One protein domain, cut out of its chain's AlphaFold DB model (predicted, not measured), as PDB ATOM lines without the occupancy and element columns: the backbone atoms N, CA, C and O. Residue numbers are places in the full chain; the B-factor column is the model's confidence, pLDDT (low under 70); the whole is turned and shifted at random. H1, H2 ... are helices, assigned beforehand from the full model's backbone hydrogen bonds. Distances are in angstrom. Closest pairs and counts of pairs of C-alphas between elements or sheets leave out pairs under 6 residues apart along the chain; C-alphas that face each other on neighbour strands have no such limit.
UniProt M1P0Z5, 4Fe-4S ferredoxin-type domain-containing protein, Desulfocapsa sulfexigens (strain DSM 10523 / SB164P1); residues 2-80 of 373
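Overview. This is residues 2 to 80 of the 373 residues of the protein "4Fe-4S ferredoxin-type domain-containing protein" of Desulfocapsa sulfexigens (strain DSM 10523 / SB164P1) (UniProt M1P0Z5). Two long helices, H3 and H4, lie side by side in a flat layer, running in opposite directions with a gap between them; residues 43 to 48 join them at one end, and the short helix H5 bridges them near the other end. H1 packs on the last part of H4, H2 comes just before H3, and residues 9 to 18 run from H1 to H2 across the end of the layer opposite to residues 43 to 48. The printed part has 79 residues with five named helices, H1 to H5 along the chain, and no named strand: all helix. It is only just loose, close to compact, with a radius of gyration of the C-alphas of 14.3 A and spans of 39 by 29 by 12 A.

Arrangement. The longest helix is H4, residues 49 to 69. H3, residues 25 to 42, is near H4. H5, residues 74 to 79, touches H4 at residues 63 to 67 alone, the closest C-alphas being those of Ala 63 and Trp 75, 5.7 A apart, at a steep tilt of 67 degrees, opposite ways. H5 also touches H3, at its residues 25 to 32 alone, about perpendicular at 75 degrees; the closest C-alphas, of Ser 25 and Tyr 78, are 5.0 A apart. H1, residues 2 to 8, touches H4 at residues 63 to 68 alone, at a shallow tilt of 24 degrees, the same way; the closest C-alphas, of Gly 3 and Ala 67, are 5.1 A apart. H2, residues 19 to 23, is close to H5 but not clearly touching: the closest C-alphas, of Ile 22 and Tyr 78, are 6.5 A apart. H2 and H3 meet only through their link. H1 is apart from H3 and H5. In the five helices every O i to N i+4 pair is within hydrogen-bond range.

Along the chain. H4 is 30.1 A long, from C-alpha 49 at (292.587, 258.177, 257.629) to C-alpha 69 at (276.761, 277.131, 240.330). H3 is 25.3 A long, H1 10.1 A, H5 7.4 A and H2 6.2 A. C-alpha 2, where H1 begins, is at (284.424, 278.373, 251.420).

Size, cuts and confidence. The C-alphas farthest apart, of Lys 19 and Asp 47, are 40.1 A apart. The printed part has no cut and no long link. Its mean pLDDT is 82.0; residues 2 to 11 and 46 are under 70.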
ATOM      1  N   ALA A   2     283.967 278.411 252.818       56.75
ATOM      2  CA  ALA A   2     284.424 278.373 251.420       56.75
ATOM      3  C   ALA A   2     283.426 278.953 250.393       56.75
ATOM      4  O   ALA A   2     283.793 279.815 249.604       56.75
ATOM      5  N   GLY A   3     282.142 278.580 250.456       59.06
ATOM      6  CA  GLY A   3     281.136 279.108 249.521       59.06
ATOM      7  C   GLY A   3     280.891 280.621 249.627       59.06
ATOM      8  O   GLY A   3     280.687 281.276 248.612       59.06
ATOM      9  N   LYS A   4     280.973 281.203 250.836       64.62
ATOM     10  CA  LYS A   4     280.844 282.661 251.028       64.62
ATOM     11  C   LYS A   4     282.067 283.380 250.461       64.62
ATOM     12  O   LYS A   4     281.907 284.397 249.803       64.62
ATOM     13  N   PHE A   5     283.257 282.819 250.694       66.00
ATOM     14  CA  PHE A   5     284.504 283.336 250.141       66.00
ATOM     15  C   PHE A   5     284.431 283.380 248.608       66.00
ATOM     16  O   PHE A   5     284.590 284.445 248.032       66.00
ATOM     17  N   LEU A   6     284.046 282.285 247.946       63.94
ATOM     18  CA  LEU A   6     283.921 282.247 246.481       63.94
ATOM     19  C   LEU A   6     282.877 283.223 245.915       63.94
ATOM     20  O   LEU A   6     283.112 283.823 244.868       63.94
ATOM     21  N   GLN A   7     281.757 283.419 246.617       65.31
ATOM     22  CA  GLN A   7     280.736 284.402 246.232       65.31
ATOM     23  C   GLN A   7     281.252 285.844 246.358       65.31
ATOM     24  O   GLN A   7     280.989 286.665 245.488       65.31
ATOM     25  N   THR A   8     282.050 286.156 247.386       66.25
ATOM     26  CA  THR A   8     282.668 287.492 247.535       66.25
ATOM     27  C   THR A   8     283.646 287.807 246.393       66.25
ATOM     28  O   THR A   8     283.738 288.951 245.957       66.25
ATOM     29  N   TRP A   9     284.320 286.791 245.850       68.38
ATOM     30  CA  TRP A   9     285.239 286.927 244.712       68.38
ATOM     31  C   TRP A   9     284.546 286.901 243.331       68.38
ATOM     32  O   TRP A   9     285.235 286.811 242.321       68.38
ATOM     33  N   HIS A  10     283.207 286.991 243.261       64.94
ATOM     34  CA  HIS A  10     282.418 287.021 242.012       64.94
ATOM     35  C   HIS A  10     282.619 285.807 241.077       64.94
ATOM     36  O   HIS A  10     282.307 285.861 239.890       64.94
ATOM     37  N   LEU A  11     283.103 284.678 241.603       67.94
ATOM     38  CA  LEU A  11     283.329 283.446 240.833       67.94
ATOM     39  C   LEU A  11     282.075 282.558 240.725       67.94
ATOM     40  O   LEU A  11     282.124 281.491 240.113       67.94
ATOM     41  N   SER A  12     280.954 282.961 241.333       72.88
ATOM     42  CA  SER A  12     279.700 282.205 241.311       72.88
ATOM     43  C   SER A  12     278.741 282.687 240.224       72.88
ATOM     44  O   SER A  12     278.490 283.877 240.095       72.88
ATOM     45  N   LEU A  13     278.111 281.748 239.516       75.38
ATOM     46  CA  LEU A  13     277.112 281.996 238.466       75.38
ATOM     47  C   LEU A  13     275.727 282.407 239.008       75.38
ATOM     48  O   LEU A  13     274.820 282.665 238.219       75.38
ATOM     49  N   GLU A  14     275.549 282.403 240.336       77.81
ATOM     50  CA  GLU A  14     274.341 282.806 241.079       77.81
ATOM     51  C   GLU A  14     273.006 282.240 240.556       77.81
ATOM     52  O   GLU A  14     271.926 282.795 240.797       77.81
ATOM     53  N   LYS A  15     273.022 281.083 239.883       81.75
ATOM     54  CA  LYS A  15     271.797 280.507 239.320       81.75
ATOM     55  C   LYS A  15     270.845 280.092 240.440       81.75
ATOM     56  O   LYS A  15     271.244 279.594 241.496       81.75
ATOM     57  N   LYS A  16     269.545 280.279 240.214       83.75
ATOM     58  CA  LYS A  16     268.513 279.725 241.099       83.75
ATOM     59  C   LYS A  16     268.454 278.211 240.911       83.75
ATOM     60  O   LYS A  16     268.509 277.724 239.781       83.75
ATOM     61  N   VAL A  17     268.310 277.475 242.010       84.31
ATOM     62  CA  VAL A  17     268.135 276.019 241.965       84.31
ATOM     63  C   VAL A  17     266.834 275.698 241.209       84.31
ATOM     64  O   VAL A  17     265.790 276.283 241.522       84.31
ATOM     65  N   PRO A  18     266.857 274.806 240.205       87.62
ATOM     66  CA  PRO A  18     265.660 274.446 239.451       87.62
ATOM     67  C   PRO A  18     264.613 273.773 240.350       87.62
ATOM     68  O   PRO A  18     264.937 272.967 241.224       87.62
ATOM     69  N   LYS A  19     263.329 274.060 240.097       87.06
ATOM     70  CA  LYS A  19     262.199 273.590 240.927       87.06
ATOM     71  C   LYS A  19     262.132 272.065 241.073       87.06
ATOM     72  O   LYS A  19     261.697 271.577 242.110       87.06
ATOM     73  N   ILE A  20     262.582 271.318 240.060       88.19
ATOM     74  CA  ILE A  20     262.616 269.846 240.072       88.19
ATOM     75  C   ILE A  20     263.551 269.334 241.177       88.19
ATOM     76  O   ILE A  20     263.178 268.438 241.930       88.19
ATOM     77  N   LEU A  21     264.733 269.943 241.320       85.50
ATOM     78  CA  LEU A  21     265.706 269.551 242.340       85.50
ATOM     79  C   LEU A  21     265.226 269.925 243.743       85.50
ATOM     80  O   LEU A  21     265.443 269.168 244.678       85.50
ATOM     81  N   ILE A  22     264.506 271.040 243.887       85.19
ATOM     82  CA  ILE A  22     263.876 271.413 245.160       85.19
ATOM     83  C   ILE A  22     262.794 270.394 245.542       85.19
ATOM     84  O   ILE A  22     262.775 269.922 246.676       85.19
ATOM     85  N   LYS A  23     261.932 270.001 244.594       86.31
ATOM     86  CA  LYS A  23     260.860 269.020 244.827       86.31
ATOM     87  C   LYS A  23     261.408 267.648 245.240       86.31
ATOM     88  O   LYS A  23     260.866 267.033 246.151       86.31
ATOM     89  N   ASN A  24     262.499 267.206 244.614       87.06
ATOM     90  CA  ASN A  24     263.124 265.906 244.884       87.06
ATOM     91  C   ASN A  24     264.275 265.972 245.904       87.06
ATOM     92  O   ASN A  24     264.913 264.953 246.160       87.06
ATOM     93  N   SER A  25     264.539 267.139 246.501       85.88
ATOM     94  CA  SER A  25     265.646 267.366 247.449       85.88
ATOM     95  C   SER A  25     265.646 266.363 248.599       85.88
ATOM     96  O   SER A  25     266.699 265.907 249.042       85.88
ATOM     97  N   VAL A  26     264.448 265.959 249.030       84.19
ATOM     98  CA  VAL A  26     264.245 264.963 250.079       84.19
ATOM     99  C   VAL A  26     264.873 263.633 249.703       84.19
ATOM    100  O   VAL A  26     265.730 263.129 250.423       84.19
ATOM    101  N   THR A  27     264.445 263.092 248.569       86.25
ATOM    102  CA  THR A  27     264.877 261.799 248.055       86.25
ATOM    103  C   THR A  27     266.355 261.837 247.704       86.25
ATOM    104  O   THR A  27     267.081 260.927 248.076       86.25
ATOM    105  N   ILE A  28     266.823 262.926 247.082       89.88
ATOM    106  CA  ILE A  28     268.243 263.118 246.755       89.88
ATOM    107  C   ILE A  28     269.092 263.074 248.028       89.88
ATOM    108  O   ILE A  28     270.077 262.344 248.071       89.88
ATOM    109  N   SER A  29     268.685 263.792 249.079       89.06
ATOM    110  CA  SER A  29     269.401 263.793 250.357       89.06
ATOM    111  C   SER A  29     269.421 262.401 250.994       89.06
ATOM    112  O   SER A  29     270.467 261.969 251.460       89.06
ATOM    113  N   VAL A  30     268.297 261.672 251.005       87.19
ATOM    114  CA  VAL A  30     268.233 260.305 251.564       87.19
ATOM    115  C   VAL A  30     269.125 259.348 250.771       87.19
ATOM    116  O   VAL A  30     269.903 258.612 251.366       87.19
ATOM    117  N   CYS A  31     269.072 259.393 249.439       89.75
ATOM    118  CA  CYS A  31     269.934 258.581 248.581       89.75
ATOM    119  C   CYS A  31     271.416 258.893 248.803       89.75
ATOM    120  O   CYS A  31     272.228 257.975 248.859       89.75
ATOM    121  N   PHE A  32     271.772 260.170 248.966       90.62
ATOM    122  CA  PHE A  32     273.149 260.564 249.252       90.62
ATOM    123  C   PHE A  32     273.587 260.109 250.647       90.62
ATOM    124  O   PHE A  32     274.705 259.635 250.807       90.62
ATOM    125  N   PHE A  33     272.697 260.176 251.643       89.38
ATOM    126  CA  PHE A  33     272.980 259.653 252.979       89.38
ATOM    127  C   PHE A  33     273.209 258.139 252.956       89.38
ATOM    128  O   PHE A  33     274.186 257.655 253.518       89.38
ATOM    129  N   MET A  34     272.344 257.409 252.247       88.12
ATOM    130  CA  MET A  34     272.461 255.969 252.038       88.12
ATOM    131  C   MET A  34     273.763 255.599 251.339       88.12
ATOM    132  O   MET A  34     274.441 254.685 251.791       88.12
ATOM    133  N   ALA A  35     274.145 256.335 250.295       89.00
ATOM    134  CA  ALA A  35     275.406 256.118 249.600       89.00
ATOM    135  C   ALA A  35     276.619 256.360 250.511       89.00
ATOM    136  O   ALA A  35     277.543 255.557 250.495       89.00
ATOM    137  N   ILE A  36     276.607 257.426 251.323       88.25
ATOM    138  CA  ILE A  36     277.703 257.721 252.259       88.25
ATOM    139  C   ILE A  36     277.842 256.602 253.291       88.25
ATOM    140  O   ILE A  36     278.922 256.040 253.408       88.25
ATOM    141  N   ILE A  37     276.759 256.235 253.985       84.88
ATOM    142  CA  ILE A  37     276.796 255.177 255.008       84.88
ATOM    143  C   ILE A  37     277.216 253.839 254.399       84.88
ATOM    144  O   ILE A  37     278.024 253.119 254.976       84.88
ATOM    145  N   TRP A  38     276.705 253.514 253.213       84.06
ATOM    146  CA  TRP A  38     277.083 252.292 252.518       84.06
ATOM    147  C   TRP A  38     278.573 252.262 252.160       84.06
ATOM    148  O   TRP A  38     279.225 251.256 252.414       84.06
ATOM    149  N   VAL A  39     279.130 253.362 251.636       84.69
ATOM    150  CA  VAL A  39     280.571 253.463 251.353       84.69
ATOM    151  C   VAL A  39     281.392 253.398 252.641       84.69
ATOM    152  O   VAL A  39     282.398 252.696 252.666       84.69
ATOM    153  N   GLU A  40     280.978 254.095 253.703       82.50
ATOM    154  CA  GLU A  40     281.680 254.106 254.993       82.50
ATOM    155  C   GLU A  40     281.813 252.698 255.583       82.50
ATOM    156  O   GLU A  40     282.922 252.299 255.942       82.50
ATOM    157  N   GLU A  41     280.713 251.943 255.645       75.62
ATOM    158  CA  GLU A  41     280.727 250.589 256.211       75.62
ATOM    159  C   GLU A  41     281.408 249.588 255.269       75.62
ATOM    160  O   GLU A  41     282.244 248.802 255.703       75.62
ATOM    161  N   ALA A  42     281.144 249.644 253.959       76.12
ATOM    162  CA  ALA A  42     281.710 248.673 253.025       76.12
ATOM    163  C   ALA A  42     283.222 248.826 252.793       76.12
ATOM    164  O   ALA A  42     283.869 247.868 252.375       76.12
ATOM    165  N   THR A  43     283.789 250.013 253.034       73.75
ATOM    166  CA  THR A  43     285.240 250.253 252.922       73.75
ATOM    167  C   THR A  43     285.974 250.186 254.258       73.75
ATOM    168  O   THR A  43     287.195 250.319 254.265       73.75
ATOM    169  N   GLY A  44     285.274 250.000 255.385       70.44
ATOM    170  CA  GLY A  44     285.906 250.050 256.707       70.44
ATOM    171  C   GLY A  44     286.578 251.401 256.978       70.44
ATOM    172  O   GLY A  44     287.611 251.477 257.638       70.44
ATOM    173  N   MET A  45     286.011 252.492 256.450       72.62
ATOM    174  CA  MET A  45     286.644 253.819 256.417       72.62
ATOM    175  C   MET A  45     287.001 254.378 257.804       72.62
ATOM    176  O   MET A  45     287.774 255.327 257.908       72.62
ATOM    177  N   LYS A  46     286.429 253.809 258.868       69.00
ATOM    178  CA  LYS A  46     286.700 254.180 260.261       69.00
ATOM    179  C   LYS A  46     288.148 253.890 260.673       69.00
ATOM    180  O   LYS A  46     288.663 254.601 261.531       69.00
ATOM    181  N   ASP A  47     288.796 252.914 260.040       71.31
ATOM    182  CA  ASP A  47     290.105 252.416 260.474       71.31
ATOM    183  C   ASP A  47     291.281 253.058 259.729       71.31
ATOM    184  O   ASP A  47     292.424 252.957 260.175       71.31
ATOM    185  N   SER A  48     291.029 253.749 258.611       77.81
ATOM    186  CA  SER A  48     292.096 254.340 257.802       77.81
ATOM    187  C   SER A  48     291.840 255.818 257.448       77.81
ATOM    188  O   SER A  48     290.876 256.154 256.753       77.81
ATOM    189  N   PRO A  49     292.741 256.737 257.862       84.31
ATOM    190  CA  PRO A  49     292.587 258.177 257.629       84.31
ATOM    191  C   PRO A  49     292.565 258.600 256.153       84.31
ATOM    192  O   PRO A  49     292.066 259.681 255.818       84.31
ATOM    193  N   LYS A  50     293.147 257.797 255.253       86.38
ATOM    194  CA  LYS A  50     293.296 258.155 253.829       86.38
ATOM    195  C   LYS A  50     291.946 258.137 253.111       86.38
ATOM    196  O   LYS A  50     291.636 259.052 252.352       86.38
ATOM    197  N   GLU A  51     291.135 257.131 253.388       84.88
ATOM    198  CA  GLU A  51     289.811 256.896 252.830       84.88
ATOM    199  C   GLU A  51     288.846 257.966 253.341       84.88
ATOM    200  O   GLU A  51     288.148 258.595 252.540       84.88
ATOM    201  N   THR A  52     288.895 258.273 254.645       86.75
ATOM    202  CA  THR A  52     288.122 259.381 255.227       86.75
ATOM    203  C   THR A  52     288.484 260.715 254.574       86.75
ATOM    204  O   THR A  52     287.606 261.519 254.262       86.75
ATOM    205  N   THR A  53     289.774 260.950 254.310       89.56
ATOM    206  CA  THR A  53     290.237 262.175 253.639       89.56
ATOM    207  C   THR A  53     289.658 262.291 252.232       89.56
ATOM    208  O   THR A  53     289.147 263.351 251.869       89.56
ATOM    209  N   TRP A  54     289.676 261.212 251.444       90.88
ATOM    210  CA  TRP A  54     289.085 261.211 250.103       90.88
ATOM    211  C   TRP A  54     287.580 261.472 250.123       90.88
ATOM    212  O   TRP A  54     287.100 262.290 249.336       90.88
ATOM    213  N   LEU A  55     286.841 260.853 251.048       88.94
ATOM    214  CA  LEU A  55     285.410 261.114 251.221       88.94
ATOM    215  C   LEU A  55     285.149 262.597 251.527       88.94
ATOM    216  O   LEU A  55     284.323 263.237 250.871       88.94
ATOM    217  N   LEU A  56     285.885 263.165 252.486       89.56
ATOM    218  CA  LEU A  56     285.757 264.573 252.863       89.56
ATOM    219  C   LEU A  56     286.106 265.512 251.705       89.56
ATOM    220  O   LEU A  56     285.404 266.502 251.500       89.56
ATOM    221  N   LEU A  57     287.137 265.196 250.916       91.75
ATOM    222  CA  LEU A  57     287.504 265.961 249.725       91.75
ATOM    223  C   LEU A  57     286.410 265.914 248.655       91.75
ATOM    224  O   LEU A  57     286.109 266.948 248.062       91.75
ATOM    225  N   ILE A  58     285.773 264.761 248.436       91.75
ATOM    226  CA  ILE A  58     284.661 264.622 247.485       91.75
ATOM    227  C   ILE A  58     283.454 265.445 247.946       91.75
ATOM    228  O   ILE A  58     282.881 266.196 247.155       91.75
ATOM    229  N   ILE A  59     283.086 265.361 249.228       89.75
ATOM    230  CA  ILE A  59     281.964 266.129 249.788       89.75
ATOM    231  C   ILE A  59     282.260 267.632 249.738       89.75
ATOM    232  O   ILE A  59     281.401 268.419 249.337       89.75
ATOM    233  N   LEU A  60     283.476 268.047 250.105       90.38
ATOM    234  CA  LEU A  60     283.908 269.443 250.042       90.38
ATOM    235  C   LEU A  60     283.942 269.954 248.599       90.38
ATOM    236  O   LEU A  60     283.480 271.066 248.333       90.38
ATOM    237  N   GLY A  61     284.446 269.145 247.669       91.50
ATOM    238  CA  GLY A  61     284.454 269.431 246.239       91.50
ATOM    239  C   GLY A  61     283.038 269.610 245.698       91.50
ATOM    240  O   GLY A  61     282.753 270.622 245.064       91.50
ATOM    241  N   GLY A  62     282.119 268.700 246.038       89.62
ATOM    242  CA  GLY A  62     280.702 268.794 245.681       89.62
ATOM    243  C   GLY A  62     280.027 270.042 246.253       89.62
ATOM    244  O   GLY A  62     279.375 270.791 245.522       89.62
ATOM    245  N   ALA A  63     280.253 270.342 247.534       88.44
ATOM    246  CA  ALA A  63     279.738 271.550 248.174       88.44
ATOM    247  C   ALA A  63     280.279 272.832 247.518       88.44
ATOM    248  O   ALA A  63     279.533 273.794 247.320       88.44
ATOM    249  N   THR A  64     281.564 272.840 247.157       88.12
ATOM    250  CA  THR A  64     282.237 273.962 246.486       88.12
ATOM    251  C   THR A  64     281.697 274.157 245.074       88.12
ATOM    252  O   THR A  64     281.320 275.268 244.707       88.12
ATOM    253  N   PHE A  65     281.559 273.074 244.313       88.75
ATOM    254  CA  PHE A  65     280.975 273.082 242.976       88.75
ATOM    255  C   PHE A  65     279.530 273.602 242.988       88.75
ATOM    256  O   PHE A  65     279.166 274.479 242.201       88.75
ATOM    257  N   CYS A  66     278.710 273.150 243.940       86.19
ATOM    258  CA  CYS A  66     277.359 273.675 244.114       86.19
ATOM    259  C   CYS A  66     277.344 275.155 244.513       86.19
ATOM    260  O   CYS A  66     276.463 275.877 244.052       86.19
ATOM    261  N   ALA A  67     278.298 275.623 245.323       84.19
ATOM    262  CA  ALA A  67     278.418 277.037 245.685       84.19
ATOM    263  C   ALA A  67     278.862 277.933 244.511       84.19
ATOM    264  O   ALA A  67     278.523 279.115 244.495       84.19
ATOM    265  N   MET A  68     279.590 277.384 243.529       85.56
ATOM    266  CA  MET A  68     279.936 278.088 242.287       85.56
ATOM    267  C   MET A  68     278.741 278.189 241.331       85.56
ATOM    268  O   MET A  68     278.564 279.208 240.667       85.56
ATOM    269  N   LEU A  69     277.905 277.152 241.246       86.19
ATOM    270  CA  LEU A  69     276.761 277.131 240.330       86.19
ATOM    271  C   LEU A  69     275.535 277.869 240.873       86.19
ATOM    272  O   LEU A  69     274.888 278.616 240.134       86.19
ATOM    273  N   PHE A  70     275.184 277.617 242.133       84.38
ATOM    274  CA  PHE A  70     273.932 278.056 242.733       84.38
ATOM    275  C   PHE A  70     274.145 279.193 243.728       84.38
ATOM    276  O   PHE A  70     275.146 279.253 244.440       84.38
ATOM    277  N   SER A  71     273.164 280.089 243.810       77.56
ATOM    278  CA  SER A  71     273.161 281.145 244.825       77.56
ATOM    279  C   SER A  71     272.934 280.584 246.235       77.56
ATOM    280  O   SER A  71     272.220 279.595 246.432       77.56
ATOM    281  N   LYS A  72     273.501 281.280 247.235       79.00
ATOM    282  CA  LYS A  72     273.322 281.001 248.673       79.00
ATOM    283  C   LYS A  72     273.770 279.580 249.076       79.00
ATOM    284  O   LYS A  72     274.534 278.938 248.363       79.00
ATOM    285  N   GLN A  73     273.395 279.098 250.264       81.81
ATOM    286  CA  GLN A  73     273.838 277.793 250.783       81.81
ATOM    287  C   GLN A  73     272.979 276.629 250.251       81.81
ATOM    288  O   GLN A  73     272.463 275.820 251.020       81.81
ATOM    289  N   ALA A  74     272.829 276.535 248.924       84.12
ATOM    290  CA  ALA A  74     271.974 275.543 248.268       84.12
ATOM    291  C   ALA A  74     272.369 274.089 248.585       84.12
ATOM    292  O   ALA A  74     271.490 273.249 248.771       84.12
ATOM    293  N   TRP A  75     273.676 273.802 248.694       87.06
ATOM    294  CA  TRP A  75     274.176 272.484 249.103       87.06
ATOM    295  C   TRP A  75     273.592 272.065 250.451       87.06
ATOM    296  O   TRP A  75     272.932 271.035 250.547       87.06
ATOM    297  N   CYS A  76     273.773 272.902 251.474       82.62
ATOM    298  CA  CYS A  76     273.298 272.628 252.826       82.62
ATOM    299  C   CYS A  76     271.769 272.529 252.905       82.62
ATOM    300  O   CYS A  76     271.260 271.770 253.720       82.62
ATOM    301  N   GLN A  77     271.055 273.287 252.066       82.69
ATOM    302  CA  GLN A  77     269.595 273.345 252.083       82.69
ATOM    303  C   GLN A  77     268.922 272.155 251.382       82.69
ATOM    304  O   GLN A  77     267.910 271.663 251.875       82.69
ATOM    305  N   TYR A  78     269.443 271.706 250.234       85.62
ATOM    306  CA  TYR A  78     268.728 270.756 249.366       85.62
ATOM    307  C   TYR A  78     269.440 269.420 249.137       85.62
ATOM    308  O   TYR A  78     268.775 268.445 248.795       85.62
ATOM    309  N   PHE A  79     270.766 269.369 249.276       86.88
ATOM    310  CA  PHE A  79     271.562 268.198 248.884       86.88
ATOM    311  C   PHE A  79     272.231 267.511 250.069       86.88
ATOM    312  O   PHE A  79     272.356 266.291 250.083       86.88
ATOM    313  N   CYS A  80     272.682 268.292 251.049       89.12
ATOM    314  CA  CYS A  80     273.464 267.800 252.165       89.12
ATOM    315  C   CYS A  80     272.579 266.980 253.119       89.12
ATOM    316  O   CYS A  80     271.719 267.560 253.796       89.12
TER     317      CYS A  80